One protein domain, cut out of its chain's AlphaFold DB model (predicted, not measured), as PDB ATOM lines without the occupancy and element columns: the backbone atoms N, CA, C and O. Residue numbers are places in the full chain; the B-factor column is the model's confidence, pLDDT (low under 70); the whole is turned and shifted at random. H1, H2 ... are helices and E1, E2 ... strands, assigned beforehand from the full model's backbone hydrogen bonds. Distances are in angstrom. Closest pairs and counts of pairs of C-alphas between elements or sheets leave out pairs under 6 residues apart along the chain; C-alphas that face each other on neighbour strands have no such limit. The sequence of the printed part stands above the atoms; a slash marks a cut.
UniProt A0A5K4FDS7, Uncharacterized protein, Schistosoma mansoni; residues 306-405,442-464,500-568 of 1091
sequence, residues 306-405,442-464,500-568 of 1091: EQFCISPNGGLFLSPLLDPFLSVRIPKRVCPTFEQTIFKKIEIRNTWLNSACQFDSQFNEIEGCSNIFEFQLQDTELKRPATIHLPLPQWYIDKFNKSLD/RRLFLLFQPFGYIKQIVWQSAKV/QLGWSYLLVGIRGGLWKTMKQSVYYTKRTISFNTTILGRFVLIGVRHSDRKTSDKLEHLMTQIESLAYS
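Overview. This is residues 306 to 405, 442 to 464 and 500 to 568 of the 1091 residues of an uncharacterized protein of Schistosoma mansoni (UniProt A0A5K4FDS7). Two sheets make a sandwich, only partly face to face: a branched, twisted sheet of E1, E4, E5, E6, E8 and E12, and a smaller one of E2, E3, E7 and E11. Helix H5 crosses the larger sheet's other face, the two-stranded arm E9 and E10 reaches away past H5, and H3 and H4 lead outward elsewhere. The printed part has 192 residues, five named helices and twelve named strands, in the order E1 to E4, H1, H2, E5 to E7, H3, H4, E8 to E12, H5. Neighbour strands are antiparallel, the smaller sheet's order being E2, E3, E7, E11; the class is mixed, helices and strands. The whole is compact, with a radius of gyration of the C-alphas of 18.1 A and spans of 61 by 47 by 30 A.

Along the chain. The larger sheet holds E1, residues 306 to 310, from C-alpha 306 at (109.965, 49.653, 131.494); E4, 339 to 346, 22.6 A; E5, 366 to 369; E6, 372 to 376; E8, 444 to 450, 19.9 A; and E12, 537 to 544, 22.6 A. The smaller holds E2, 315 to 319; E3, 323 to 330, 18.0 A; E7, 386 to 391, 16.3 A; and E11, 528 to 533, 15.8 A. E9 is 456 to 461 and E10 506 to 511. H1 is 350 to 356, H2 361 to 365, H3 394 to 400, H4 402 to 405, and H5 552 to 565, 20.6 A, ending at C-alpha 565 (96.545, 33.513, 121.193).

Arrangement. E5 and E6 lie on one side of E12, E8 on the other side; N 367 and O 543 are 2.8 A apart, N 373 and O 539 2.9 A, N 447 and O 540 2.9 A. E4 pairs with E6 (N 344 and O 374, 2.8 A) and E1 (N 308 and O 341, 3.0 A). The sandwich's facing parts are 9.7 A centre to centre. E2 and E3 form a hairpin (N 317 and O 328, 2.8 A); E7 pairs with E3 (N 329 and O 387, 2.8 A) and E11 (N 388 and O 531, 2.9 A). H5 is on the larger sheet, over E8 and E12, at a height of 8.7 A, and runs across the strands, at 76 degrees to E8 on the local plane. H1 and H3 only graze that sheet. H1 and H2 touch only at the corner, C-alphas 356 and 363 being closest at 6.5 A. H3 and H4 meet only through their link. E9 and E10 pair through N 458 and O 509, 2.9 A. In H1, H3 and H5 every O i to N i+4 pair is within hydrogen-bond range; H2 has 0 of 1, but 2 of 2 O i to N i+3; H4 is too short.

Size, cuts and confidence. The C-alphas of Asp 405 and Gln 500, the farthest apart, are 66.2 A apart. Residues 406 to 441 and 465 to 499 are not printed, leaving C-alpha gaps of 21.1 A and 14.1 A. The link from E10 to E11 is long, with 16 residues. Mean pLDDT of the printed part is 72.0; residues 451 to 464 and 500 to 513 are among those under 70.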
ATOM      1  N   GLU A 306     109.279  48.423 131.099       79.75
ATOM      2  CA  GLU A 306     109.965  49.653 131.494       79.75
ATOM      3  C   GLU A 306     109.229  50.282 132.680       79.75
ATOM      4  O   GLU A 306     108.006  50.205 132.771       79.75
ATOM      5  N   GLN A 307     109.959  50.926 133.589       78.30
ATOM      6  CA  GLN A 307     109.372  51.627 134.731       78.30
ATOM      7  C   GLN A 307     109.591  53.131 134.591       78.30
ATOM      8  O   GLN A 307     110.686  53.569 134.236       78.30
ATOM      9  N   PHE A 308     108.569  53.922 134.905       83.68
ATOM     10  CA  PHE A 308     108.655  55.381 134.949       83.68
ATOM     11  C   PHE A 308     107.844  55.939 136.121       83.68
ATOM     12  O   PHE A 308     106.917  55.298 136.611       83.68
ATOM     13  N   CYS A 309     108.195  57.141 136.580       80.91
ATOM     14  CA  CYS A 309     107.525  57.783 137.709       80.91
ATOM     15  C   CYS A 309     106.683  58.972 137.237       80.91
ATOM     16  O   CYS A 309     107.180  59.877 136.562       80.91
ATOM     17  N   ILE A 310     105.415  59.000 137.638       82.93
ATOM     18  CA  ILE A 310     104.505  60.124 137.445       82.93
ATOM     19  C   ILE A 310     104.731  61.112 138.586       82.93
ATOM     20  O   ILE A 310     104.394  60.832 139.734       82.93
ATOM     21  N   SER A 311     105.294  62.280 138.275       81.49
ATOM     22  CA  SER A 311     105.463  63.358 139.255       81.49
ATOM     23  C   SER A 311     104.256  64.312 139.273       81.49
ATOM     24  O   SER A 311     103.634  64.536 138.227       81.49
ATOM     25  N   PRO A 312     103.980  65.010 140.392       81.27
ATOM     26  CA  PRO A 312     103.019  66.121 140.419       81.27
ATOM     27  C   PRO A 312     103.375  67.275 139.459       81.27
ATOM     28  O   PRO A 312     102.503  68.043 139.037       81.27
ATOM     29  N   ASN A 313     104.645  67.376 139.050       83.82
ATOM     30  CA  ASN A 313     105.135  68.316 138.039       83.82
ATOM     31  C   ASN A 313     104.890  67.847 136.591       83.82
ATOM     32  O   ASN A 313     105.280  68.548 135.653       83.82
ATOM     33  N   GLY A 314     104.214  66.711 136.398       83.08
ATOM     34  CA  GLY A 314     104.019  66.080 135.097       83.08
ATOM     35  C   GLY A 314     105.307  65.448 134.567       83.08
ATOM     36  O   GLY A 314     106.229  65.150 135.330       83.08
ATOM     37  N   GLY A 315     105.370  65.254 133.252       85.07
ATOM     38  CA  GLY A 315     106.555  64.742 132.564       85.07
ATOM     39  C   GLY A 315     106.297  64.364 131.105       85.07
ATOM     40  O   GLY A 315     105.177  64.473 130.602       85.07
ATOM     41  N   LEU A 316     107.347  63.896 130.437       87.59
ATOM     42  CA  LEU A 316     107.267  63.174 129.171       87.59
ATOM     43  C   LEU A 316     107.989  61.841 129.363       87.59
ATOM     44  O   LEU A 316     109.193  61.826 129.607       87.59
ATOM     45  N   PHE A 317     107.248  60.745 129.268       88.03
ATOM     46  CA  PHE A 317     107.808  59.407 129.145       88.03
ATOM     47  C   PHE A 317     108.049  59.101 127.663       88.03
ATOM     48  O   PHE A 317     107.199  59.389 126.817       88.03
ATOM     49  N   LEU A 318     109.208  58.520 127.368       87.53
ATOM     50  CA  LEU A 318     109.611  57.956 126.080       87.53
ATOM     51  C   LEU A 318     110.023  56.506 126.349       87.53
ATOM     52  O   LEU A 318     110.571  56.253 127.423       87.53
ATOM     53  N   SER A 319     109.821  55.590 125.398       85.59
ATOM     54  CA  SER A 319     110.175  54.171 125.571       85.59
ATOM     55  C   SER A 319     111.407  53.744 124.749       85.59
ATOM     56  O   SER A 319     111.275  53.157 123.674       85.59
ATOM     57  N   PRO A 320     112.643  54.042 125.199       75.42
ATOM     58  CA  PRO A 320     113.847  53.797 124.403       75.42
ATOM     59  C   PRO A 320     114.239  52.315 124.262       75.42
ATOM     60  O   PRO A 320     115.162  52.028 123.500       75.42
ATOM     61  N   LEU A 321     113.612  51.378 124.986       71.50
ATOM     62  CA  LEU A 321     113.990  49.955 125.004       71.50
ATOM     63  C   LEU A 321     112.900  49.031 124.441       71.50
ATOM     64  O   LEU A 321     113.234  47.947 123.959       71.50
ATOM     65  N   LEU A 322     111.619  49.418 124.510       79.69
ATOM     66  CA  LEU A 322     110.498  48.611 124.003       79.69
ATOM     67  C   LEU A 322     109.912  49.147 122.692       79.69
ATOM     68  O   LEU A 322     109.619  48.346 121.797       79.69
ATOM     69  N   ASP A 323     109.719  50.463 122.556       81.65
ATOM     70  CA  ASP A 323     109.295  51.074 121.292       81.65
ATOM     71  C   ASP A 323     109.679  52.566 121.180       81.65
ATOM     72  O   ASP A 323     109.029  53.412 121.802       81.65
ATOM     73  N   PRO A 324     110.681  52.935 120.358       81.95
ATOM     74  CA  PRO A 324     111.202  54.303 120.315       81.95
ATOM     75  C   PRO A 324     110.218  55.333 119.738       81.95
ATOM     76  O   PRO A 324     110.475  56.532 119.836       81.95
ATOM     77  N   PHE A 325     109.098  54.900 119.143       84.56
ATOM     78  CA  PHE A 325     108.033  55.794 118.676       84.56
ATOM     79  C   PHE A 325     106.922  55.998 119.719       84.56
ATOM     80  O   PHE A 325     106.064  56.864 119.533       84.56
ATOM     81  N   LEU A 326     106.933  55.241 120.823       90.78
ATOM     82  CA  LEU A 326     105.962  55.377 121.904       90.78
ATOM     83  C   LEU A 326     106.361  56.485 122.883       90.78
ATOM     84  O   LEU A 326     107.483  56.533 123.394       90.78
ATOM     85  N   SER A 327     105.403  57.361 123.189       90.75
ATOM     86  CA  SER A 327     105.576  58.404 124.201       90.75
ATOM     87  C   SER A 327     104.277  58.734 124.933       90.75
ATOM     88  O   SER A 327     103.184  58.640 124.376       90.75
ATOM     89  N   VAL A 328     104.397  59.130 126.202       90.95
ATOM     90  CA  VAL A 328     103.270  59.530 127.057       90.95
ATOM     91  C   VAL A 328     103.596  60.856 127.733       90.95
ATOM     92  O   VAL A 328     104.493  60.952 128.571       90.95
ATOM     93  N   ARG A 329     102.857  61.905 127.371       90.54
ATOM     94  CA  ARG A 329     103.004  63.255 127.920       90.54
ATOM     95  C   ARG A 329     101.975  63.488 129.017       90.54
ATOM     96  O   ARG A 329     100.776  63.535 128.753       90.54
ATOM     97  N   ILE A 330     102.450  63.698 130.240       89.07
ATOM     98  CA  ILE A 330     101.616  63.846 131.434       89.07
ATOM     99  C   ILE A 330     101.621  65.319 131.878       89.07
ATOM    100  O   ILE A 330     102.685  65.851 132.208       89.07
ATOM    101  N   PRO A 331     100.464  66.012 131.895       86.33
ATOM    102  CA  PRO A 331     100.382  67.397 132.358       86.33
ATOM    103  C   PRO A 331     100.800  67.619 133.821       86.33
ATOM    104  O   PRO A 331     100.766  66.725 134.663       86.33
ATOM    105  N   LYS A 332     101.109  68.878 134.157       85.72
ATOM    106  CA  LYS A 332     101.284  69.326 135.550       85.72
ATOM    107  C   LYS A 332      99.992  69.144 136.356       85.72
ATOM    108  O   LYS A 332      98.911  69.486 135.864       85.72
ATOM    109  N   ARG A 333     100.132  68.730 137.622       78.11
ATOM    110  CA  ARG A 333      99.054  68.492 138.606       78.11
ATOM    111  C   ARG A 333      98.081  67.364 138.218       78.11
ATOM    112  O   ARG A 333      96.883  67.485 138.453       78.11
ATOM    113  N   VAL A 334      98.593  66.296 137.602       75.81
ATOM    114  CA  VAL A 334      97.826  65.078 137.279       75.81
ATOM    115  C   VAL A 334      97.615  64.207 138.522       75.81
ATOM    116  O   VAL A 334      96.477  64.067 138.966       75.81
ATOM    117  N   CYS A 335      98.694  63.704 139.127       70.99
ATOM    118  CA  CYS A 335      98.658  63.052 140.438       70.99
ATOM    119  C   CYS A 335      99.062  64.053 141.540       70.99
ATOM    120  O   CYS A 335      99.850  64.967 141.273       70.99
ATOM    121  N   PRO A 336      98.520  63.932 142.769       69.02
ATOM    122  CA  PRO A 336      98.973  64.715 143.922       69.02
ATOM    123  C   PRO A 336     100.288  64.175 144.512       69.02
ATOM    124  O   PRO A 336     101.069  64.927 145.086       69.02
ATOM    125  N   THR A 337     100.510  62.875 144.349       74.36
ATOM    126  CA  THR A 337     101.620  62.051 144.832       74.36
ATOM    127  C   THR A 337     102.580  61.695 143.692       74.36
ATOM    128  O   THR A 337     102.284  61.929 142.518       74.36
ATOM    129  N   PHE A 338     103.750  61.156 144.042       79.04
ATOM    130  CA  PHE A 338     104.609  60.457 143.087       79.04
ATOM    131  C   PHE A 338     104.124  59.013 142.954       79.04
ATOM    132  O   PHE A 338     104.195  58.270 143.928       79.04
ATOM    133  N   GLU A 339     103.691  58.619 141.757       80.56
ATOM    134  CA  GLU A 339     103.273  57.241 141.464       80.56
ATOM    135  C   GLU A 339     104.303  56.545 140.572       80.56
ATOM    136  O   GLU A 339     104.823  57.151 139.632       80.56
ATOM    137  N   GLN A 340     104.595  55.270 140.834       80.86
ATOM    138  CA  GLN A 340     105.464  54.452 139.984       80.86
ATOM    139  C   GLN A 340     104.606  53.604 139.041       80.86
ATOM    140  O   GLN A 340     103.678  52.921 139.466       80.86
ATOM    141  N   THR A 341     104.898  53.670 137.746       81.75
ATOM    142  CA  THR A 341     104.096  53.078 136.668       81.75
ATOM    143  C   THR A 341     104.957  52.127 135.849       81.75
ATOM    144  O   THR A 341     106.140  52.392 135.621       81.75
ATOM    145  N   ILE A 342     104.375  51.016 135.390       82.45
ATOM    146  CA  ILE A 342     105.072  50.036 134.545       82.45
ATOM    147  C   ILE A 342     104.466  50.062 133.143       82.45
ATOM    148  O   ILE A 342     103.271  49.827 132.982       82.45
ATOM    149  N   PHE A 343     105.284  50.320 132.126       86.31
ATOM    150  CA  PHE A 343     104.927  50.114 130.728       86.31
ATOM    151  C   PHE A 343     105.362  48.710 130.275       86.31
ATOM    152  O   PHE A 343     106.490  48.294 130.535       86.31
ATOM    153  N   LYS A 344     104.480  47.981 129.589       84.03
ATOM    154  CA  LYS A 344     104.727  46.670 128.972       84.03
ATOM    155  C   LYS A 344     104.284  46.680 127.511       84.03
ATOM    156  O   LYS A 344     103.271  47.286 127.162       84.03
ATOM    157  N   LYS A 345     105.004  45.934 126.673       84.67
ATOM    158  CA  LYS A 345     104.675  45.707 125.258       84.67
ATOM    159  C   LYS A 345     104.526  44.208 125.008       84.67
ATOM    160  O   LYS A 345     105.510  43.476 125.071       84.67
ATOM    161  N   ILE A 346     103.301  43.764 124.738       79.24
ATOM    162  CA  ILE A 346     102.975  42.359 124.447       79.24
ATOM    163  C   ILE A 346     102.901  42.198 122.928       79.24
ATOM    164  O   ILE A 346     102.122  42.887 122.267       79.24
ATOM    165  N   GLU A 347     103.735  41.317 122.378       76.78
ATOM    166  CA  GLU A 347     103.840  41.091 120.934       76.78
ATOM    167  C   GLU A 347     102.641  40.286 120.411       76.78
ATOM    168  O   GLU A 347     102.347  39.212 120.932       76.78
ATOM    169  N   ILE A 348     101.967  40.786 119.369       74.97
ATOM    170  CA  ILE A 348     100.964  40.027 118.605       74.97
ATOM    171  C   ILE A 348     101.533  39.798 117.210       74.97
ATOM    172  O   ILE A 348     101.819  40.753 116.485       74.97
ATOM    173  N   ARG A 349     101.691  38.532 116.816       66.13
ATOM    174  CA  ARG A 349     102.187  38.182 115.482       66.13
ATOM    175  C   ARG A 349     101.052  38.035 114.482       66.13
ATOM    176  O   ARG A 349     100.121  37.265 114.701       66.13
ATOM    177  N   ASN A 350     101.198  38.677 113.322       65.34
ATOM    178  CA  ASN A 350     100.288  38.503 112.185       65.34
ATOM    179  C   ASN A 350     100.176  37.033 111.732       65.34
ATOM    180  O   ASN A 350      99.131  36.632 111.235       65.34
ATOM    181  N   THR A 351     101.208  36.207 111.946       61.32
ATOM    182  CA  THR A 351     101.139  34.760 111.682       61.32
ATOM    183  C   THR A 351     100.058  34.070 112.514       61.32
ATOM    184  O   THR A 351      99.344  33.234 111.981       61.32
ATOM    185  N   TRP A 352      99.891  34.446 113.786       62.31
ATOM    186  CA  TRP A 352      98.859  33.871 114.654       62.31
ATOM    187  C   TRP A 352      97.454  34.302 114.241       62.31
ATOM    188  O   TRP A 352      96.550  33.482 114.274       62.31
ATOM    189  N   LEU A 353      97.281  35.551 113.791       64.39
ATOM    190  CA  LEU A 353      96.024  36.023 113.195       64.39
ATOM    191  C   LEU A 353      95.665  35.229 111.932       64.39
ATOM    192  O   LEU A 353      94.541  34.755 111.810       64.39
ATOM    193  N   ASN A 354      96.632  35.022 111.035       63.61
ATOM    194  CA  ASN A 354      96.426  34.239 109.815       63.61
ATOM    195  C   ASN A 354      96.104  32.763 110.114       63.61
ATOM    196  O   ASN A 354      95.278  32.174 109.425       63.61
ATOM    197  N   SER A 355      96.721  32.169 111.144       54.71
ATOM    198  CA  SER A 355      96.345  30.835 111.630       54.71
ATOM    199  C   SER A 355      94.954  30.831 112.268       54.71
ATOM    200  O   SER A 355      94.185  29.915 112.015       54.71
ATOM    201  N   ALA A 356      94.592  31.854 113.047       59.71
ATOM    202  CA  ALA A 356      93.299  31.944 113.727       59.71
ATOM    203  C   ALA A 356      92.110  31.939 112.751       59.71
ATOM    204  O   ALA A 356      91.089  31.322 113.048       59.71
ATOM    205  N   CYS A 357      92.272  32.516 111.554       60.35
ATOM    206  CA  CYS A 357      91.303  32.427 110.454       60.35
ATOM    207  C   CYS A 357      90.920  30.993 110.038       60.35
ATOM    208  O   CYS A 357      89.907  30.822 109.365       60.35
ATOM    209  N   GLN A 358      91.716  29.979 110.398       50.35
ATOM    210  CA  GLN A 358      91.418  28.561 110.155       50.35
ATOM    211  C   GLN A 358      90.507  27.948 111.237       50.35
ATOM    212  O   GLN A 358      89.930  26.889 111.012       50.35
ATOM    213  N   PHE A 359      90.385  28.596 112.400       50.72
ATOM    214  CA  PHE A 359      89.577  28.151 113.544       50.72
ATOM    215  C   PHE A 359      88.235  28.890 113.621       50.72
ATOM    216  O   PHE A 359      87.206  28.274 113.891       50.72
ATOM    217  N   ASP A 360      88.247  30.205 113.386       57.79
ATOM    218  CA  ASP A 360      87.063  31.070 113.362       57.79
ATOM    219  C   ASP A 360      87.182  32.030 112.167       57.79
ATOM    220  O   ASP A 360      88.075  32.883 112.102       57.79
ATOM    221  N   SER A 361      86.286  31.890 111.188       65.33
ATOM    222  CA  SER A 361      86.329  32.689 109.962       65.33
ATOM    223  C   SER A 361      86.046  34.176 110.204       65.33
ATOM    224  O   SER A 361      86.406  35.003 109.362       65.33
ATOM    225  N   GLN A 362      85.541  34.570 111.380       69.21
ATOM    226  CA  GLN A 362      85.403  35.977 111.768       69.21
ATOM    227  C   GLN A 362      86.752  36.714 111.848       69.21
ATOM    228  O   GLN A 362      86.791  37.938 111.681       69.21
ATOM    229  N   PHE A 363      87.879  36.008 112.023       70.90
ATOM    230  CA  PHE A 363      89.206  36.627 111.924       70.90
ATOM    231  C   PHE A 363      89.551  37.089 110.498       70.90
ATOM    232  O   PHE A 363      90.315  38.042 110.353       70.90
ATOM    233  N   ASN A 364      88.937  36.532 109.441       73.19
ATOM    234  CA  ASN A 364      89.137  37.018 108.066       73.19
ATOM    235  C   ASN A 364      88.628  38.453 107.860       73.19
ATOM    236  O   ASN A 364      89.067  39.138 106.938       73.19
ATOM    237  N   GLU A 365      87.746  38.948 108.731       75.08
ATOM    238  CA  GLU A 365      87.290  40.341 108.727       75.08
ATOM    239  C   GLU A 365      88.378  41.328 109.207       75.08
ATOM    240  O   GLU A 365      88.231  42.546 109.054       75.08
ATOM    241  N   ILE A 366      89.456  40.822 109.817       79.25
ATOM    242  CA  ILE A 366      90.567  41.594 110.381       79.25
ATOM    243  C   ILE A 366      91.701  41.686 109.346       79.25
ATOM    244  O   ILE A 366      92.044  40.732 108.646       79.25
ATOM    245  N   GLU A 367      92.258  42.886 109.189       80.08
ATOM    246  CA  GLU A 367      93.387  43.152 108.287       80.08
ATOM    247  C   GLU A 367      94.735  42.982 109.004       80.08
ATOM    248  O   GLU A 367      95.713  42.540 108.410       80.08
ATOM    249  N   GLY A 368      94.772  43.278 110.305       80.82
ATOM    250  CA  GLY A 368      95.924  43.063 111.173       80.82
ATOM    251  C   GLY A 368      95.746  43.757 112.522       80.82
ATOM    252  O   GLY A 368      94.775  44.484 112.735       80.82
ATOM    253  N   CYS A 369      96.690  43.559 113.437       85.65
ATOM    254  CA  CYS A 369      96.663  44.150 114.777       85.65
ATOM    255  C   CYS A 369      97.972  44.909 115.066       85.65
ATOM    256  O   CYS A 369      98.952  44.774 114.326       85.65
ATOM    257  N   SER A 370      97.999  45.722 116.123       88.47
ATOM    258  CA  SER A 370      99.239  46.158 116.769       88.47
ATOM    259  C   SER A 370      99.637  45.196 117.888       88.47
ATOM    260  O   SER A 370      98.867  44.349 118.324       88.47
ATOM    261  N   ASN A 371     100.829  45.410 118.438       87.44
ATOM    262  CA  ASN A 371     101.158  44.932 119.780       87.44
ATOM    263  C   ASN A 371     100.185  45.539 120.813       87.44
ATOM    264  O   ASN A 371      99.640  46.623 120.572       87.44
ATOM    265  N   ILE A 372      99.991  44.889 121.963       87.43
ATOM    266  CA  ILE A 372      99.246  45.495 123.077       87.43
ATOM    267  C   ILE A 372     100.210  46.344 123.910       87.43
ATOM    268  O   ILE A 372     101.250  45.859 124.366       87.43
ATOM    269  N   PHE A 373      99.832  47.598 124.135       89.40
ATOM    270  CA  PHE A 373     100.563  48.575 124.935       89.40
ATOM    271  C   PHE A 373      99.886  48.710 126.298       89.40
ATOM    272  O   PHE A 373      98.751  49.173 126.387       89.40
ATOM    273  N   GLU A 374     100.555  48.273 127.358       87.59
ATOM    274  CA  GLU A 374      99.990  48.166 128.703       87.59
ATOM    275  C   GLU A 374     100.697  49.112 129.676       87.59
ATOM    276  O   GLU A 374     101.903  49.022 129.873       87.59
ATOM    277  N   PHE A 375      99.929  49.998 130.308       87.31
ATOM    278  CA  PHE A 375     100.389  50.940 131.325       87.31
ATOM    279  C   PHE A 375      99.756  50.570 132.669       87.31
ATOM    280  O   PHE A 375      98.577  50.827 132.910       87.31
ATOM    281  N   GLN A 376     100.545  49.944 133.538       79.21
ATOM    282  CA  GLN A 376     100.130  49.507 134.866       79.21
ATOM    283  C   GLN A 376     100.229  50.680 135.853       79.21
ATOM    284  O   GLN A 376     101.308  50.973 136.371       79.21
ATOM    285  N   LEU A 377      99.098  51.349 136.092       74.07
ATOM    286  CA  LEU A 377      98.901  52.335 137.158       74.07
ATOM    287  C   LEU A 377      97.797  51.816 138.092       74.07
ATOM    288  O   LEU A 377      96.757  51.368 137.613       74.07
ATOM    289  N   GLN A 378      98.025  51.839 139.407       64.53
ATOM    290  CA  GLN A 378      97.083  51.280 140.382       64.53
ATOM    291  C   GLN A 378      95.926  52.254 140.647       64.53
ATOM    292  O   GLN A 378      96.125  53.298 141.264       64.53
ATOM    293  N   ASP A 379      94.741  51.901 140.144       61.15
ATOM    294  CA  ASP A 379      93.404  52.426 140.475       61.15
ATOM    295  C   ASP A 379      93.287  53.957 140.659       61.15
ATOM    296  O   ASP A 379      92.488  54.460 141.449       61.15
ATOM    297  N   THR A 380      94.070  54.721 139.891       64.91
ATOM    298  CA  THR A 380      94.109  56.189 139.926       64.91
ATOM    299  C   THR A 380      93.788  56.781 138.556       64.91
ATOM    300  O   THR A 380      94.583  56.718 137.619       64.91
ATOM    301  N   GLU A 381      92.617  57.413 138.441       74.76
ATOM    302  CA  GLU A 381      92.294  58.237 137.276       74.76
ATOM    303  C   GLU A 381      93.122  59.531 137.274       74.76
ATOM    304  O   GLU A 381      93.266  60.228 138.285       74.76
ATOM    305  N   LEU A 382      93.659  59.880 136.107       79.31
ATOM    306  CA  LEU A 382      94.451  61.083 135.907       79.31
ATOM    307  C   LEU A 382      93.530  62.311 135.924       79.31
ATOM    308  O   LEU A 382      92.707  62.495 135.027       79.31
ATOM    309  N   LYS A 383      93.730  63.225 136.886       83.22
ATOM    310  CA  LYS A 383      92.913  64.453 137.047       83.22
ATOM    311  C   LYS A 383      92.934  65.401 135.837       83.22
ATOM    312  O   LYS A 383      92.187  66.379 135.800       83.22
ATOM    313  N   ARG A 384      93.828  65.159 134.876       84.51
ATOM    314  CA  ARG A 384      93.931  65.823 133.570       84.51
ATOM    315  C   ARG A 384      94.360  64.773 132.540       84.51
ATOM    316  O   ARG A 384      95.183  63.928 132.893       84.51
ATOM    317  N   PRO A 385      93.870  64.827 131.292       87.86
ATOM    318  CA  PRO A 385      94.214  63.825 130.293       87.86
ATOM    319  C   PRO A 385      95.704  63.873 129.934       87.86
ATOM    320  O   PRO A 385      96.254  64.947 129.681       87.86
ATOM    321  N   ALA A 386      96.344  62.708 129.885       90.10
ATOM    322  CA  ALA A 386      97.666  62.531 129.301       90.10
ATOM    323  C   ALA A 386      97.550  62.322 127.785       90.10
ATOM    324  O   ALA A 386      96.631  61.647 127.315       90.10
ATOM    325  N   THR A 387      98.494  62.876 127.024       91.78
ATOM    326  CA  THR A 387      98.606  62.608 125.584       91.78
ATOM    327  C   THR A 387      99.440  61.350 125.388       91.78
ATOM    328  O   THR A 387     100.610  61.328 125.772       91.78
ATOM    329  N   ILE A 388      98.855  60.313 124.799       92.52
ATOM    330  CA  ILE A 388      99.550  59.078 124.428       92.52
ATOM    331  C   ILE A 388      99.803  59.108 122.922       92.52
ATOM    332  O   ILE A 388      98.885  59.376 122.147       92.52
ATOM    333  N   HIS A 389     101.033  58.797 122.522       92.36
ATOM    334  CA  HIS A 389     101.413  58.483 121.150       92.36
ATOM    335  C   HIS A 389     101.807  57.001 121.093       92.36
ATOM    336  O   HIS A 389     102.780  56.599 121.734       92.36
ATOM    337  N   LEU A 390     101.054  56.194 120.346       91.92
ATOM    338  CA  LEU A 390     101.363  54.783 120.081       91.92
ATOM    339  C   LEU A 390     101.941  54.630 118.666       91.92
ATOM    340  O   LEU A 390     101.548  55.389 117.777       91.92
ATOM    341  N   PRO A 391     102.835  53.662 118.411       89.81
ATOM    342  CA  PRO A 391     103.285  53.341 117.058       89.81
ATOM    343  C   PRO A 391     102.143  52.739 116.223       89.81
ATOM    344  O   PRO A 391     101.322  51.968 116.723       89.81
ATOM    345  N   LEU A 392     102.110  53.065 114.932       88.45
ATOM    346  CA  LEU A 392     101.228  52.414 113.962       88.45
ATOM    347  C   LEU A 392     101.762  51.015 113.591       88.45
ATOM    348  O   LEU A 392     102.978  50.812 113.582       88.45
ATOM    349  N   PRO A 393     100.894  50.045 113.242       86.41
ATOM    350  CA  PRO A 393     101.340  48.750 112.734       86.41
ATOM    351  C   PRO A 393     102.135  48.889 111.431       86.41
ATOM    352  O   PRO A 393     101.756  49.663 110.553       86.41
ATOM    353  N   GLN A 394     103.186  48.084 111.255       81.86
ATOM    354  CA  GLN A 394     104.037  48.147 110.060       81.86
ATOM    355  C   GLN A 394     103.242  47.893 108.763       81.86
ATOM    356  O   GLN A 394     103.371  48.654 107.811       81.86
ATOM    357  N   TRP A 395     102.325  46.916 108.764       81.09
ATOM    358  CA  TRP A 395     101.444  46.631 107.623       81.09
ATOM    359  C   TRP A 395     100.558  47.830 107.230       81.09
ATOM    360  O   TRP A 395     100.294  48.047 106.049       81.09
ATOM    361  N   TYR A 396     100.140  48.645 108.207       82.96
ATOM    362  CA  TYR A 396      99.358  49.861 107.975       82.96
ATOM    363  C   TYR A 396     100.254  50.977 107.419       82.96
ATOM    364  O   TYR A 396      99.896  51.636 106.443       82.96
ATOM    365  N   ILE A 397     101.459  51.143 107.979       81.23
ATOM    366  CA  ILE A 397     102.474  52.083 107.478       81.23
ATOM    367  C   ILE A 397     102.798  51.795 106.005       81.23
ATOM    368  O   ILE A 397     102.764  52.720 105.192       81.23
ATOM    369  N   ASP A 398     103.060  50.534 105.656       79.68
ATOM    370  CA  ASP A 398     103.464  50.111 104.309       79.68
ATOM    371  C   ASP A 398     102.347  50.217 103.267       79.68
ATOM    372  O   ASP A 398     102.642  50.366 102.078       79.68
ATOM    373  N   LYS A 399     101.084  50.151 103.701       75.14
ATOM    374  CA  LYS A 399      99.899  50.297 102.848       75.14
ATOM    375  C   LYS A 399      99.509  51.761 102.630       75.14
ATOM    376  O   LYS A 399      99.206  52.134 101.501       75.14
ATOM    377  N   PHE A 400      99.544  52.590 103.677       67.45
ATOM    378  CA  PHE A 400      98.955  53.937 103.652       67.45
ATOM    379  C   PHE A 400      99.958  55.103 103.578       67.45
ATOM    380  O   PHE A 400      99.547  56.203 103.224       67.45
ATOM    381  N   ASN A 401     101.265  54.918 103.834       62.00
ATOM    382  CA  ASN A 401     102.244  56.001 103.596       62.00
ATOM    383  C   ASN A 401     102.759  56.062 102.146       62.00
ATOM    384  O   ASN A 401     103.146  57.140 101.703       62.00
ATOM    385  N   LYS A 402     102.766  54.948 101.395       47.81
ATOM    386  CA  LYS A 402     103.330  54.900 100.026       47.81
ATOM    387  C   LYS A 402     102.581  55.774  99.013       47.81
ATOM    388  O   LYS A 402     103.166  56.197  98.021       47.81
ATOM    389  N   SER A 403     101.309  56.075  99.267       43.66
ATOM    390  CA  SER A 403     100.510  57.012  98.468       43.66
ATOM    391  C   SER A 403     100.946  58.474  98.631       43.66
ATOM    392  O   SER A 403     100.676  59.289  97.751       43.66
ATOM    393  N   LEU A 404     101.631  58.823  99.728       38.99
ATOM    394  CA  LEU A 404     101.968  60.212 100.038       38.99
ATOM    395  C   LEU A 404     103.157  60.736  99.219       38.99
ATOM    396  O   LEU A 404     103.189  61.920  98.893       38.99
ATOM    397  N   ASP A 405     104.112  59.874  98.863       36.24
ATOM    398  CA  ASP A 405     105.328  60.290  98.152       36.24
ATOM    399  C   ASP A 405     105.053  60.601  96.661       36.24
ATOM    400  O   ASP A 405     105.664  61.510  96.098       36.24
ATOM    401  N   ARG A 442      89.014  55.113 107.957       53.87
ATOM    402  CA  ARG A 442      88.282  54.558 109.118       53.87
ATOM    403  C   ARG A 442      88.453  53.046 109.341       53.87
ATOM    404  O   ARG A 442      87.609  52.413 109.971       53.87
ATOM    405  N   ARG A 443      89.538  52.448 108.846       70.50
ATOM    406  CA  ARG A 443      89.816  51.006 108.999       70.50
ATOM    407  C   ARG A 443      90.549  50.645 110.288       70.50
ATOM    408  O   ARG A 443      90.555  49.471 110.643       70.50
ATOM    409  N   LEU A 444      91.164  51.613 110.973       82.02
ATOM    410  CA  LEU A 444      91.923  51.379 112.202       82.02
ATOM    411  C   LEU A 444      91.126  51.816 113.443       82.02
ATOM    412  O   LEU A 444      90.806  52.993 113.609       82.02
ATOM    413  N   PHE A 445      90.830  50.865 114.329       85.74
ATOM    414  CA  PHE A 445      90.096  51.077 115.578       85.74
ATOM    415  C   PHE A 445      91.043  51.013 116.778       85.74
ATOM    416  O   PHE A 445      91.819  50.068 116.909       85.74
ATOM    417  N   LEU A 446      90.948  51.993 117.682       88.68
ATOM    418  CA  LEU A 446      91.622  51.971 118.982       88.68
ATOM    419  C   LEU A 446      90.718  51.280 120.009       88.68
ATOM    420  O   LEU A 446      89.663  51.815 120.366       88.68
ATOM    421  N   LEU A 447      91.135  50.114 120.503       89.37
ATOM    422  CA  LEU A 447      90.504  49.465 121.650       89.37
ATOM    423  C   LEU A 447      91.304  49.735 122.929       89.37
ATOM    424  O   LEU A 447      92.535  49.816 122.924       89.37
ATOM    425  N   PHE A 448      90.575  49.857 124.033       88.56
ATOM    426  CA  PHE A 448      91.077  50.139 125.372       88.56
ATOM    427  C   PHE A 448      90.493  49.147 126.386       88.56
ATOM    428  O   PHE A 448      89.316  48.801 126.315       88.56
ATOM    429  N   GLN A 449      91.291  48.726 127.362       85.22
ATOM    430  CA  GLN A 449      90.868  47.918 128.505       85.22
ATOM    431  C   GLN A 449      91.441  48.560 129.788       85.22
ATOM    432  O   GLN A 449      92.663  48.729 129.885       85.22
ATOM    433  N   PRO A 450      90.604  48.956 130.769       74.27
ATOM    434  CA  PRO A 450      91.084  49.558 132.013       74.27
ATOM    435  C   PRO A 450      91.864  48.563 132.883       74.27
ATOM    436  O   PRO A 450      91.723  47.346 132.747       74.27
ATOM    437  N   PHE A 451      92.693  49.094 133.785       67.28
ATOM    438  CA  PHE A 451      93.460  48.294 134.742       67.28
ATOM    439  C   PHE A 451      92.567  47.691 135.855       67.28
ATOM    440  O   PHE A 451      91.358  47.919 135.884       67.28
ATOM    441  N   GLY A 452      93.147  46.869 136.737       56.08
ATOM    442  CA  GLY A 452      92.457  46.263 137.892       56.08
ATOM    443  C   GLY A 452      91.841  44.871 137.661       56.08
ATOM    444  O   GLY A 452      91.481  44.187 138.619       56.08
ATOM    445  N   TYR A 453      91.766  44.388 136.416       55.76
ATOM    446  CA  TYR A 453      91.310  43.021 136.121       55.76
ATOM    447  C   TYR A 453      92.453  42.008 136.265       55.76
ATOM    448  O   TYR A 453      93.338  41.928 135.413       55.76
ATOM    449  N   ILE A 454      92.417  41.205 137.334       45.28
ATOM    450  CA  ILE A 454      93.338  40.075 137.524       45.28
ATOM    451  C   ILE A 454      93.065  39.028 136.439       45.28
ATOM    452  O   ILE A 454      92.043  38.342 136.481       45.28
ATOM    453  N   LYS A 455      94.005  38.876 135.500       50.03
ATOM    454  CA  LYS A 455      93.953  37.840 134.464       50.03
ATOM    455  C   LYS A 455      94.193  36.456 135.060       50.03
ATOM    456  O   LYS A 455      95.326  35.985 135.120       50.03
ATOM    457  N   GLN A 456      93.119  35.792 135.464       41.55
ATOM    458  CA  GLN A 456      93.128  34.347 135.660       41.55
ATOM    459  C   GLN A 456      92.747  33.647 134.355       41.55
ATOM    460  O   GLN A 456      91.791  34.048 133.690       41.55
ATOM    461  N   ILE A 457      93.456  32.566 134.033       42.45
ATOM    462  CA  ILE A 457      92.895  31.486 133.219       42.45
ATOM    463  C   ILE A 457      91.757  30.899 134.058       42.45
ATOM    464  O   ILE A 457      91.995  30.410 135.165       42.45
ATOM    465  N   VAL A 458      90.517  31.040 133.591       36.16
ATOM    466  CA  VAL A 458      89.336  30.564 134.313       36.16
ATOM    467  C   VAL A 458      88.726  29.391 133.582       36.16
ATOM    468  O   VAL A 458      88.224  29.519 132.470       36.16
ATOM    469  N   TRP A 459      88.738  28.275 134.298       34.53
ATOM    470  CA  TRP A 459      88.034  27.042 134.006       34.53
ATOM    471  C   TRP A 459      86.581  27.207 134.430       34.53
ATOM    472  O   TRP A 459      86.290  27.367 135.619       34.53
ATOM    473  N   GLN A 460      85.658  27.187 133.476       34.07
ATOM    474  CA  GLN A 460      84.233  27.195 133.780       34.07
ATOM    475  C   GLN A 460      83.539  26.099 132.975       34.07
ATOM    476  O   GLN A 460      83.507  26.156 131.751       34.07
ATOM    477  N   SER A 461      82.962  25.110 133.669       31.54
ATOM    478  CA  SER A 461      81.953  24.230 133.067       31.54
ATOM    479  C   SER A 461      80.847  25.123 132.500       31.54
ATOM    480  O   SER A 461      80.286  25.958 133.228       31.54
ATOM    481  N   ALA A 462      80.601  25.026 131.193       34.73
ATOM    482  CA  ALA A 462      79.549  25.788 130.550       34.73
ATOM    483  C   ALA A 462      78.219  25.383 131.180       34.73
ATOM    484  O   ALA A 462      77.793  24.231 131.108       34.73
ATOM    485  N   LYS A 463      77.554  26.347 131.819       33.57
ATOM    486  CA  LYS A 463      76.201  26.134 132.310       33.57
ATOM    487  C   LYS A 463      75.282  26.061 131.099       33.57
ATOM    488  O   LYS A 463      74.922  27.109 130.570       33.57
ATOM    489  N   VAL A 464      74.918  24.842 130.698       35.09
ATOM    490  CA  VAL A 464      73.867  24.572 129.709       35.09
ATOM    491  C   VAL A 464      72.542  25.033 130.308       35.09
ATOM    492  O   VAL A 464      71.825  24.289 130.971       35.09
ATOM    493  N   GLN A 500      78.926  12.361 133.899       35.10
ATOM    494  CA  GLN A 500      78.540  12.496 135.315       35.10
ATOM    495  C   GLN A 500      79.011  13.798 135.980       35.10
ATOM    496  O   GLN A 500      78.401  14.224 136.962       35.10
ATOM    497  N   LEU A 501      80.077  14.426 135.477       32.46
ATOM    498  CA  LEU A 501      80.627  15.665 136.035       32.46
ATOM    499  C   LEU A 501      80.215  16.937 135.270       32.46
ATOM    500  O   LEU A 501      80.496  18.036 135.746       32.46
ATOM    501  N   GLY A 502      79.579  16.823 134.096       31.81
ATOM    502  CA  GLY A 502      79.268  17.977 133.236       31.81
ATOM    503  C   GLY A 502      80.524  18.663 132.675       31.81
ATOM    504  O   GLY A 502      80.602  19.895 132.616       31.81
ATOM    505  N   TRP A 503      81.549  17.872 132.341       32.54
ATOM    506  CA  TRP A 503      82.889  18.355 131.961       32.54
ATOM    507  C   TRP A 503      83.135  18.430 130.449       32.54
ATOM    508  O   TRP A 503      84.132  19.016 130.036       32.54
ATOM    509  N   SER A 504      82.218  17.919 129.623       33.61
ATOM    510  CA  SER A 504      82.264  17.998 128.150       33.61
ATOM    511  C   SER A 504      82.352  19.427 127.591       33.61
ATOM    512  O   SER A 504      82.747  19.614 126.444       33.61
ATOM    513  N   TYR A 505      82.014  20.438 128.397       39.22
ATOM    514  CA  TYR A 505      81.993  21.848 128.009       39.22
ATOM    515  C   TYR A 505      82.822  22.734 128.955       39.22
ATOM    516  O   TYR A 505      82.397  23.826 129.333       39.22
ATOM    517  N   LEU A 506      83.993  22.267 129.401       31.50
ATOM    518  CA  LEU A 506      84.913  23.092 130.190       31.50
ATOM    519  C   LEU A 506      85.565  24.173 129.312       31.50
ATOM    520  O   LEU A 506      86.467  23.928 128.516       31.50
ATOM    521  N   LEU A 507      85.093  25.406 129.471       36.08
ATOM    522  CA  LEU A 507      85.640  26.563 128.778       36.08
ATOM    523  C   LEU A 507      86.887  27.062 129.507       36.08
ATOM    524  O   LEU A 507      86.828  27.396 130.694       36.08
ATOM    525  N   VAL A 508      87.985  27.177 128.762       35.23
ATOM    526  CA  VAL A 508      89.088  28.079 129.093       35.23
ATOM    527  C   VAL A 508      88.773  29.441 128.503       35.23
ATOM    528  O   VAL A 508      88.630  29.587 127.290       35.23
ATOM    529  N   GLY A 509      88.728  30.446 129.369       38.86
ATOM    530  CA  GLY A 509      88.818  31.841 128.972       38.86
ATOM    531  C   GLY A 509      89.776  32.582 129.894       38.86
ATOM    532  O   GLY A 509      89.781  32.370 131.110       38.86
ATOM    533  N   ILE A 510      90.571  33.496 129.340       44.03
ATOM    534  CA  ILE A 510      91.281  34.477 130.165       44.03
ATOM    535  C   ILE A 510      90.228  35.457 130.687       44.03
ATOM    536  O   ILE A 510      89.626  36.190 129.901       44.03
ATOM    537  N   ARG A 511      90.019  35.526 132.009       45.04
ATOM    538  CA  ARG A 511      89.252  36.618 132.635       45.04
ATOM    539  C   ARG A 511      90.058  37.917 132.582       45.04
ATOM    540  O   ARG A 511      90.621  38.364 133.576       45.04
ATOM    541  N   GLY A 512      90.116  38.521 131.401       51.36
ATOM    542  CA  GLY A 512      90.481  39.922 131.241       51.36
ATOM    543  C   GLY A 512      89.346  40.854 131.674       51.36
ATOM    544  O   GLY A 512      88.245  40.421 132.023       51.36
ATOM    545  N   GLY A 513      89.605  42.158 131.609       57.21
ATOM    546  CA  GLY A 513      88.520  43.130 131.488       57.21
ATOM    547  C   GLY A 513      87.918  43.066 130.086       57.21
ATOM    548  O   GLY A 513      88.574  42.618 129.147       57.21
ATOM    549  N   LEU A 514      86.696  43.559 129.906       70.46
ATOM    550  CA  LEU A 514      86.171  43.748 128.553       70.46
ATOM    551  C   LEU A 514      87.005  44.820 127.835       70.46
ATOM    552  O   LEU A 514      87.177  45.926 128.361       70.46
ATOM    553  N   TRP A 515      87.512  44.487 126.647       82.76
ATOM    554  CA  TRP A 515      87.984  45.480 125.683       82.76
ATOM    555  C   TRP A 515      86.825  46.411 125.309       82.76
ATOM    556  O   TRP A 515      85.674  45.988 125.315       82.76
ATOM    557  N   LYS A 516      87.118  47.685 125.032       85.45
ATOM    558  CA  LYS A 516      86.132  48.722 124.696       85.45
ATOM    559  C   LYS A 516      86.644  49.647 123.599       85.45
ATOM    560  O   LYS A 516      87.782  50.112 123.651       85.45
ATOM    561  N   THR A 517      85.791  49.969 122.638       83.88
ATOM    562  CA  THR A 517      86.103  50.835 121.497       83.88
ATOM    563  C   THR A 517      86.207  52.292 121.942       83.88
ATOM    564  O   THR A 517      85.236  52.891 122.416       83.88
ATOM    565  N   MET A 518      87.388  52.894 121.795       80.74
ATOM    566  CA  MET A 518      87.679  54.220 122.335       80.74
ATOM    567  C   MET A 518      87.212  55.327 121.377       80.74
ATOM    568  O   MET A 518      87.896  55.681 120.423       80.74
ATOM    569  N   LYS A 519      86.039  55.914 121.648       72.81
ATOM    570  CA  LYS A 519      85.369  56.927 120.794       72.81
ATOM    571  C   LYS A 519      85.985  58.344 120.856       72.81
ATOM    572  O   LYS A 519      85.286  59.329 120.634       72.81
ATOM    573  N   GLN A 520      87.263  58.472 121.217       72.83
ATOM    574  CA  GLN A 520      87.956  59.766 121.346       72.83
ATOM    575  C   GLN A 520      88.438  60.293 119.985       72.83
ATOM    576  O   GLN A 520      88.606  59.525 119.042       72.83
ATOM    577  N   SER A 521      88.686  61.603 119.866       77.24
ATOM    578  CA  SER A 521      89.297  62.170 118.657       77.24
ATOM    579  C   SER A 521      90.786  61.831 118.593       77.24
ATOM    580  O   SER A 521      91.533  62.133 119.527       77.24
ATOM    581  N   VAL A 522      91.207  61.237 117.478       84.17
ATOM    582  CA  VAL A 522      92.545  60.666 117.295       84.17
ATOM    583  C   VAL A 522      93.289  61.387 116.171       84.17
ATOM    584  O   VAL A 522      92.695  61.718 115.147       84.17
ATOM    585  N   TYR A 523      94.589  61.622 116.355       85.17
ATOM    586  CA  TYR A 523      95.453  62.332 115.410       85.17
ATOM    587  C   TYR A 523      96.559  61.412 114.890       85.17
ATOM    588  O   TYR A 523      97.298  60.813 115.676       85.17
ATOM    589  N   TYR A 524      96.696  61.328 113.571       82.52
ATOM    590  CA  TYR A 524      97.686  60.486 112.901       82.52
ATOM    591  C   TYR A 524      98.945  61.280 112.527       82.52
ATOM    592  O   TYR A 524      98.877  62.444 112.136       82.52
ATOM    593  N   THR A 525     100.100  60.623 112.613       82.44
ATOM    594  CA  THR A 525     101.372  61.040 112.008       82.44
ATOM    595  C   THR A 525     101.857  59.931 111.063       82.44
ATOM    596  O   THR A 525     101.284  58.842 111.051       82.44
ATOM    597  N   LYS A 526     102.954  60.145 110.317       79.35
ATOM    598  CA  LYS A 526     103.531  59.113 109.425       79.35
ATOM    599  C   LYS A 526     103.831  57.764 110.116       79.35
ATOM    600  O   LYS A 526     103.921  56.749 109.430       79.35
ATOM    601  N   ARG A 527     104.033  57.734 111.445       83.05
ATOM    602  CA  ARG A 527     104.393  56.510 112.201       83.05
ATOM    603  C   ARG A 527     103.663  56.310 113.531       83.05
ATOM    604  O   ARG A 527     103.811  55.245 114.122       83.05
ATOM    605  N   THR A 528     102.898  57.286 114.013       88.30
ATOM    606  CA  THR A 528     102.226  57.210 115.320       88.30
ATOM    607  C   THR A 528     100.779  57.674 115.266       88.30
ATOM    608  O   THR A 528     100.391  58.493 114.435       88.30
ATOM    609  N   ILE A 529      99.988  57.165 116.203       89.68
ATOM    610  CA  ILE A 529      98.599  57.534 116.449       89.68
ATOM    611  C   ILE A 529      98.491  58.153 117.846       89.68
ATOM    612  O   ILE A 529      99.090  57.656 118.800       89.68
ATOM    613  N   SER A 530      97.780  59.276 117.960       91.11
ATOM    614  CA  SER A 530      97.866  60.178 119.116       91.11
ATOM    615  C   SER A 530      96.488  60.521 119.681       91.11
ATOM    616  O   SER A 530      95.617  60.969 118.935       91.11
ATOM    617  N   PHE A 531      96.286  60.363 120.989       91.79
ATOM    618  CA  PHE A 531      95.008  60.632 121.671       91.79
ATOM    619  C   PHE A 531      95.219  61.130 123.111       91.79
ATOM    620  O   PHE A 531      96.328  61.087 123.638       91.79
ATOM    621  N   ASN A 532      94.154  61.636 123.744       90.71
ATOM    622  CA  ASN A 532      94.191  62.263 125.070       90.71
ATOM    623  C   ASN A 532      93.267  61.522 126.053       90.71
ATOM    624  O   ASN A 532      92.050  61.676 125.979       90.71
ATOM    625  N   THR A 533      93.832  60.772 127.003       88.76
ATOM    626  CA  THR A 533      93.074  59.931 127.951       88.76
ATOM    627  C   THR A 533      93.312  60.313 129.413       88.76
ATOM    628  O   THR A 533      94.433  60.621 129.814       88.76
ATOM    629  N   THR A 534      92.258  60.273 130.232       85.91
ATOM    630  CA  THR A 534      92.330  60.377 131.701       85.91
ATOM    631  C   THR A 534      92.580  59.034 132.388       85.91
ATOM    632  O   THR A 534      92.869  59.011 133.577       85.91
ATOM    633  N   ILE A 535      92.493  57.911 131.671       83.90
ATOM    634  CA  ILE A 535      92.683  56.569 132.234       83.90
ATOM    635  C   ILE A 535      93.869  55.905 131.537       83.90
ATOM    636  O   ILE A 535      93.925  55.862 130.303       83.90
ATOM    637  N   LEU A 536      94.815  55.392 132.329       84.81
ATOM    638  CA  LEU A 536      95.869  54.492 131.860       84.81
ATOM    639  C   LEU A 536      95.417  53.037 132.024       84.81
ATOM    640  O   LEU A 536      94.618  52.701 132.897       84.81
ATOM    641  N   GLY A 537      95.901  52.178 131.140       85.82
ATOM    642  CA  GLY A 537      95.474  50.793 131.038       85.82
ATOM    643  C   GLY A 537      96.097  50.167 129.803       85.82
ATOM    644  O   GLY A 537      97.255  50.441 129.487       85.82
ATOM    645  N   ARG A 538      95.340  49.334 129.096       87.75
ATOM    646  CA  ARG A 538      95.832  48.552 127.958       87.75
ATOM    647  C   ARG A 538      95.201  49.060 126.669       87.75
ATOM    648  O   ARG A 538      93.995  49.281 126.628       87.75
ATOM    649  N   PHE A 539      96.017  49.257 125.640       90.75
ATOM    650  CA  PHE A 539      95.629  49.842 124.358       90.75
ATOM    651  C   PHE A 539      96.117  48.975 123.200       90.75
ATOM    652  O   PHE A 539      97.231  48.447 123.241       90.75
ATOM    653  N   VAL A 540      95.305  48.857 122.154       90.49
ATOM    654  CA  VAL A 540      95.630  48.091 120.945       90.49
ATOM    655  C   VAL A 540      94.914  48.684 119.728       90.49
ATOM    656  O   VAL A 540      93.844  49.284 119.858       90.49
ATOM    657  N   LEU A 541      95.520  48.548 118.551       90.00
ATOM    658  CA  LEU A 541      95.009  49.046 117.277       90.00
ATOM    659  C   LEU A 541      94.610  47.860 116.397       90.00
ATOM    660  O   LEU A 541      95.446  47.000 116.123       90.00
ATOM    661  N   ILE A 542      93.366  47.826 115.921       87.57
ATOM    662  CA  ILE A 542      92.858  46.758 115.048       87.57
ATOM    663  C   ILE A 542      92.512  47.328 113.679       87.57
ATOM    664  O   ILE A 542      91.721  48.263 113.571       87.57
ATOM    665  N   GLY A 543      93.088  46.739 112.636       84.54
ATOM    666  CA  GLY A 543      92.695  46.947 111.249       84.54
ATOM    667  C   GLY A 543      91.512  46.063 110.879       84.54
ATOM    668  O   GLY A 543      91.567  44.852 111.083       84.54
ATOM    669  N   VAL A 544      90.468  46.636 110.293       81.79
ATOM    670  CA  VAL A 544      89.271  45.914 109.834       81.79
ATOM    671  C   VAL A 544      89.143  46.079 108.322       81.79
ATOM    672  O   VAL A 544      89.201  47.199 107.814       81.79
ATOM    673  N   ARG A 545      88.953  44.974 107.588       74.42
ATOM    674  CA  ARG A 545      88.900  44.998 106.112       74.42
ATOM    675  C   ARG A 545      87.677  45.753 105.580       74.42
ATOM    676  O   ARG A 545      87.780  46.433 104.560       74.42
ATOM    677  N   HIS A 546      86.557  45.669 106.301       66.96
ATOM    678  CA  HIS A 546      85.289  46.332 105.993       66.96
ATOM    679  C   HIS A 546      84.751  47.049 107.242       66.96
ATOM    680  O   HIS A 546      84.306  46.405 108.191       66.96
ATOM    681  N   SER A 547      84.801  48.382 107.249       61.27
ATOM    682  CA  SER A 547      84.365  49.228 108.371       61.27
ATOM    683  C   SER A 547      82.851  49.216 108.598       61.27
ATOM    684  O   SER A 547      82.391  49.367 109.726       61.27
ATOM    685  N   ASP A 548      82.072  49.025 107.535       56.52
ATOM    686  CA  ASP A 548      80.696  49.545 107.477       56.52
ATOM    687  C   ASP A 548      79.628  48.562 107.987       56.52
ATOM    688  O   ASP A 548      78.444  48.890 108.021       56.52
ATOM    689  N   ARG A 549      80.035  47.347 108.386       52.65
ATOM    690  CA  ARG A 549      79.139  46.250 108.807       52.65
ATOM    691  C   ARG A 549      79.207  45.886 110.299       52.65
ATOM    692  O   ARG A 549      78.485  44.986 110.716       52.65
ATOM    693  N   LYS A 550      80.073  46.513 111.109       57.77
ATOM    694  CA  LYS A 550      80.371  46.033 112.476       57.77
ATOM    695  C   LYS A 550      79.778  46.881 113.602       57.77
ATOM    696  O   LYS A 550      79.952  48.096 113.648       57.77
ATOM    697  N   THR A 551      79.189  46.200 114.583       60.70
ATOM    698  CA  THR A 551      79.048  46.706 115.955       60.70
ATOM    699  C   THR A 551      80.412  46.699 116.659       60.70
ATOM    700  O   THR A 551      81.266  45.857 116.373       60.70
ATOM    701  N   SER A 552      80.618  47.628 117.600       68.85
ATOM    702  CA  SER A 552      81.810  47.688 118.468       68.85
ATOM    703  C   SER A 552      82.088  46.351 119.157       68.85
ATOM    704  O   SER A 552      83.212  45.856 119.204       68.85
ATOM    705  N   ASP A 553      81.012  45.735 119.615       71.32
ATOM    706  CA  ASP A 553      80.977  44.629 120.553       71.32
ATOM    707  C   ASP A 553      81.568  43.349 119.920       71.32
ATOM    708  O   ASP A 553      82.241  42.571 120.597       71.32
ATOM    709  N   LYS A 554      81.431  43.177 118.591       78.43
ATOM    710  CA  LYS A 554      82.086  42.090 117.839       78.43
ATOM    711  C   LYS A 554      83.609  42.262 117.793       78.43
ATOM    712  O   LYS A 554      84.338  41.285 117.920       78.43
ATOM    713  N   LEU A 555      84.111  43.491 117.632       79.27
ATOM    714  CA  LEU A 555      85.558  43.768 117.643       79.27
ATOM    715  C   LEU A 555      86.158  43.589 119.043       79.27
ATOM    716  O   LEU A 555      87.278  43.104 119.176       79.27
ATOM    717  N   GLU A 556      85.399  43.933 120.080       80.34
ATOM    718  CA  GLU A 556      85.777  43.758 121.485       80.34
ATOM    719  C   GLU A 556      85.832  42.268 121.880       80.34
ATOM    720  O   GLU A 556      86.765  41.839 122.567       80.34
ATOM    721  N   HIS A 557      84.902  41.456 121.366       76.03
ATOM    722  CA  HIS A 557      84.941  39.994 121.480       76.03
ATOM    723  C   HIS A 557      86.153  39.395 120.747       76.03
ATOM    724  O   HIS A 557      86.981  38.735 121.380       76.03
ATOM    725  N   LEU A 558      86.308  39.696 119.450       77.10
ATOM    726  CA  LEU A 558      87.420  39.210 118.620       77.10
ATOM    727  C   LEU A 558      88.781  39.568 119.229       77.10
ATOM    728  O   LEU A 558      89.668  38.720 119.293       77.10
ATOM    729  N   MET A 559      88.955  40.785 119.757       80.44
ATOM    730  CA  MET A 559      90.202  41.172 120.428       80.44
ATOM    731  C   MET A 559      90.503  40.325 121.665       80.44
ATOM    732  O   MET A 559      91.666  40.026 121.934       80.44
ATOM    733  N   THR A 560      89.478  39.906 122.405       74.75
ATOM    734  CA  THR A 560      89.668  39.033 123.571       74.75
ATOM    735  C   THR A 560      90.161  37.642 123.149       74.75
ATOM    736  O   THR A 560      91.024  37.070 123.815       74.75
ATOM    737  N   GLN A 561      89.701  37.134 122.000       70.56
ATOM    738  CA  GLN A 561      90.229  35.904 121.406       70.56
ATOM    739  C   GLN A 561      91.663  36.101 120.864       70.56
ATOM    740  O   GLN A 561      92.528  35.293 121.202       70.56
ATOM    741  N   ILE A 562      91.972  37.186 120.127       75.17
ATOM    742  CA  ILE A 562      93.351  37.492 119.661       75.17
ATOM    743  C   ILE A 562      94.314  37.568 120.849       75.17
ATOM    744  O   ILE A 562      95.425  37.044 120.795       75.17
ATOM    745  N   GLU A 563      93.890  38.217 121.934       73.92
ATOM    746  CA  GLU A 563      94.677  38.306 123.157       73.92
ATOM    747  C   GLU A 563      95.002  36.918 123.727       73.92
ATOM    748  O   GLU A 563      96.129  36.708 124.171       73.92
ATOM    749  N   SER A 564      94.073  35.958 123.678       65.99
ATOM    750  CA  SER A 564      94.326  34.599 124.170       65.99
ATOM    751  C   SER A 564      95.433  33.877 123.388       65.99
ATOM    752  O   SER A 564      96.289  33.242 124.004       65.99
ATOM    753  N   LEU A 565      95.506  34.085 122.065       63.93
ATOM    754  CA  LEU A 565      96.545  33.513 121.193       63.93
ATOM    755  C   LEU A 565      97.953  33.982 121.585       63.93
ATOM    756  O   LEU A 565      98.921  33.240 121.438       63.93
ATOM    757  N   ALA A 566      98.078  35.202 122.120       63.92
ATOM    758  CA  ALA A 566      99.349  35.746 122.601       63.92
ATOM    759  C   ALA A 566      99.804  35.149 123.951       63.92
ATOM    760  O   ALA A 566     100.890  35.479 124.444       63.92
ATOM    761  N   TYR A 567      98.993  34.272 124.550       58.71
ATOM    762  CA  TYR A 567      99.273  33.570 125.802       58.71
ATOM    763  C   TYR A 567      99.303  32.042 125.668       58.71
ATOM    764  O   TYR A 567      99.917  31.404 126.520       58.71
ATOM    765  N   SER A 568      98.738  31.465 124.603       55.30
ATOM    766  CA  SER A 568      98.781  30.023 124.323       55.30
ATOM    767  C   SER A 568     100.217  29.466 124.335       55.30
ATOM    768  O   SER A 568     101.102  30.057 123.701       55.30
TER     769      SER A 568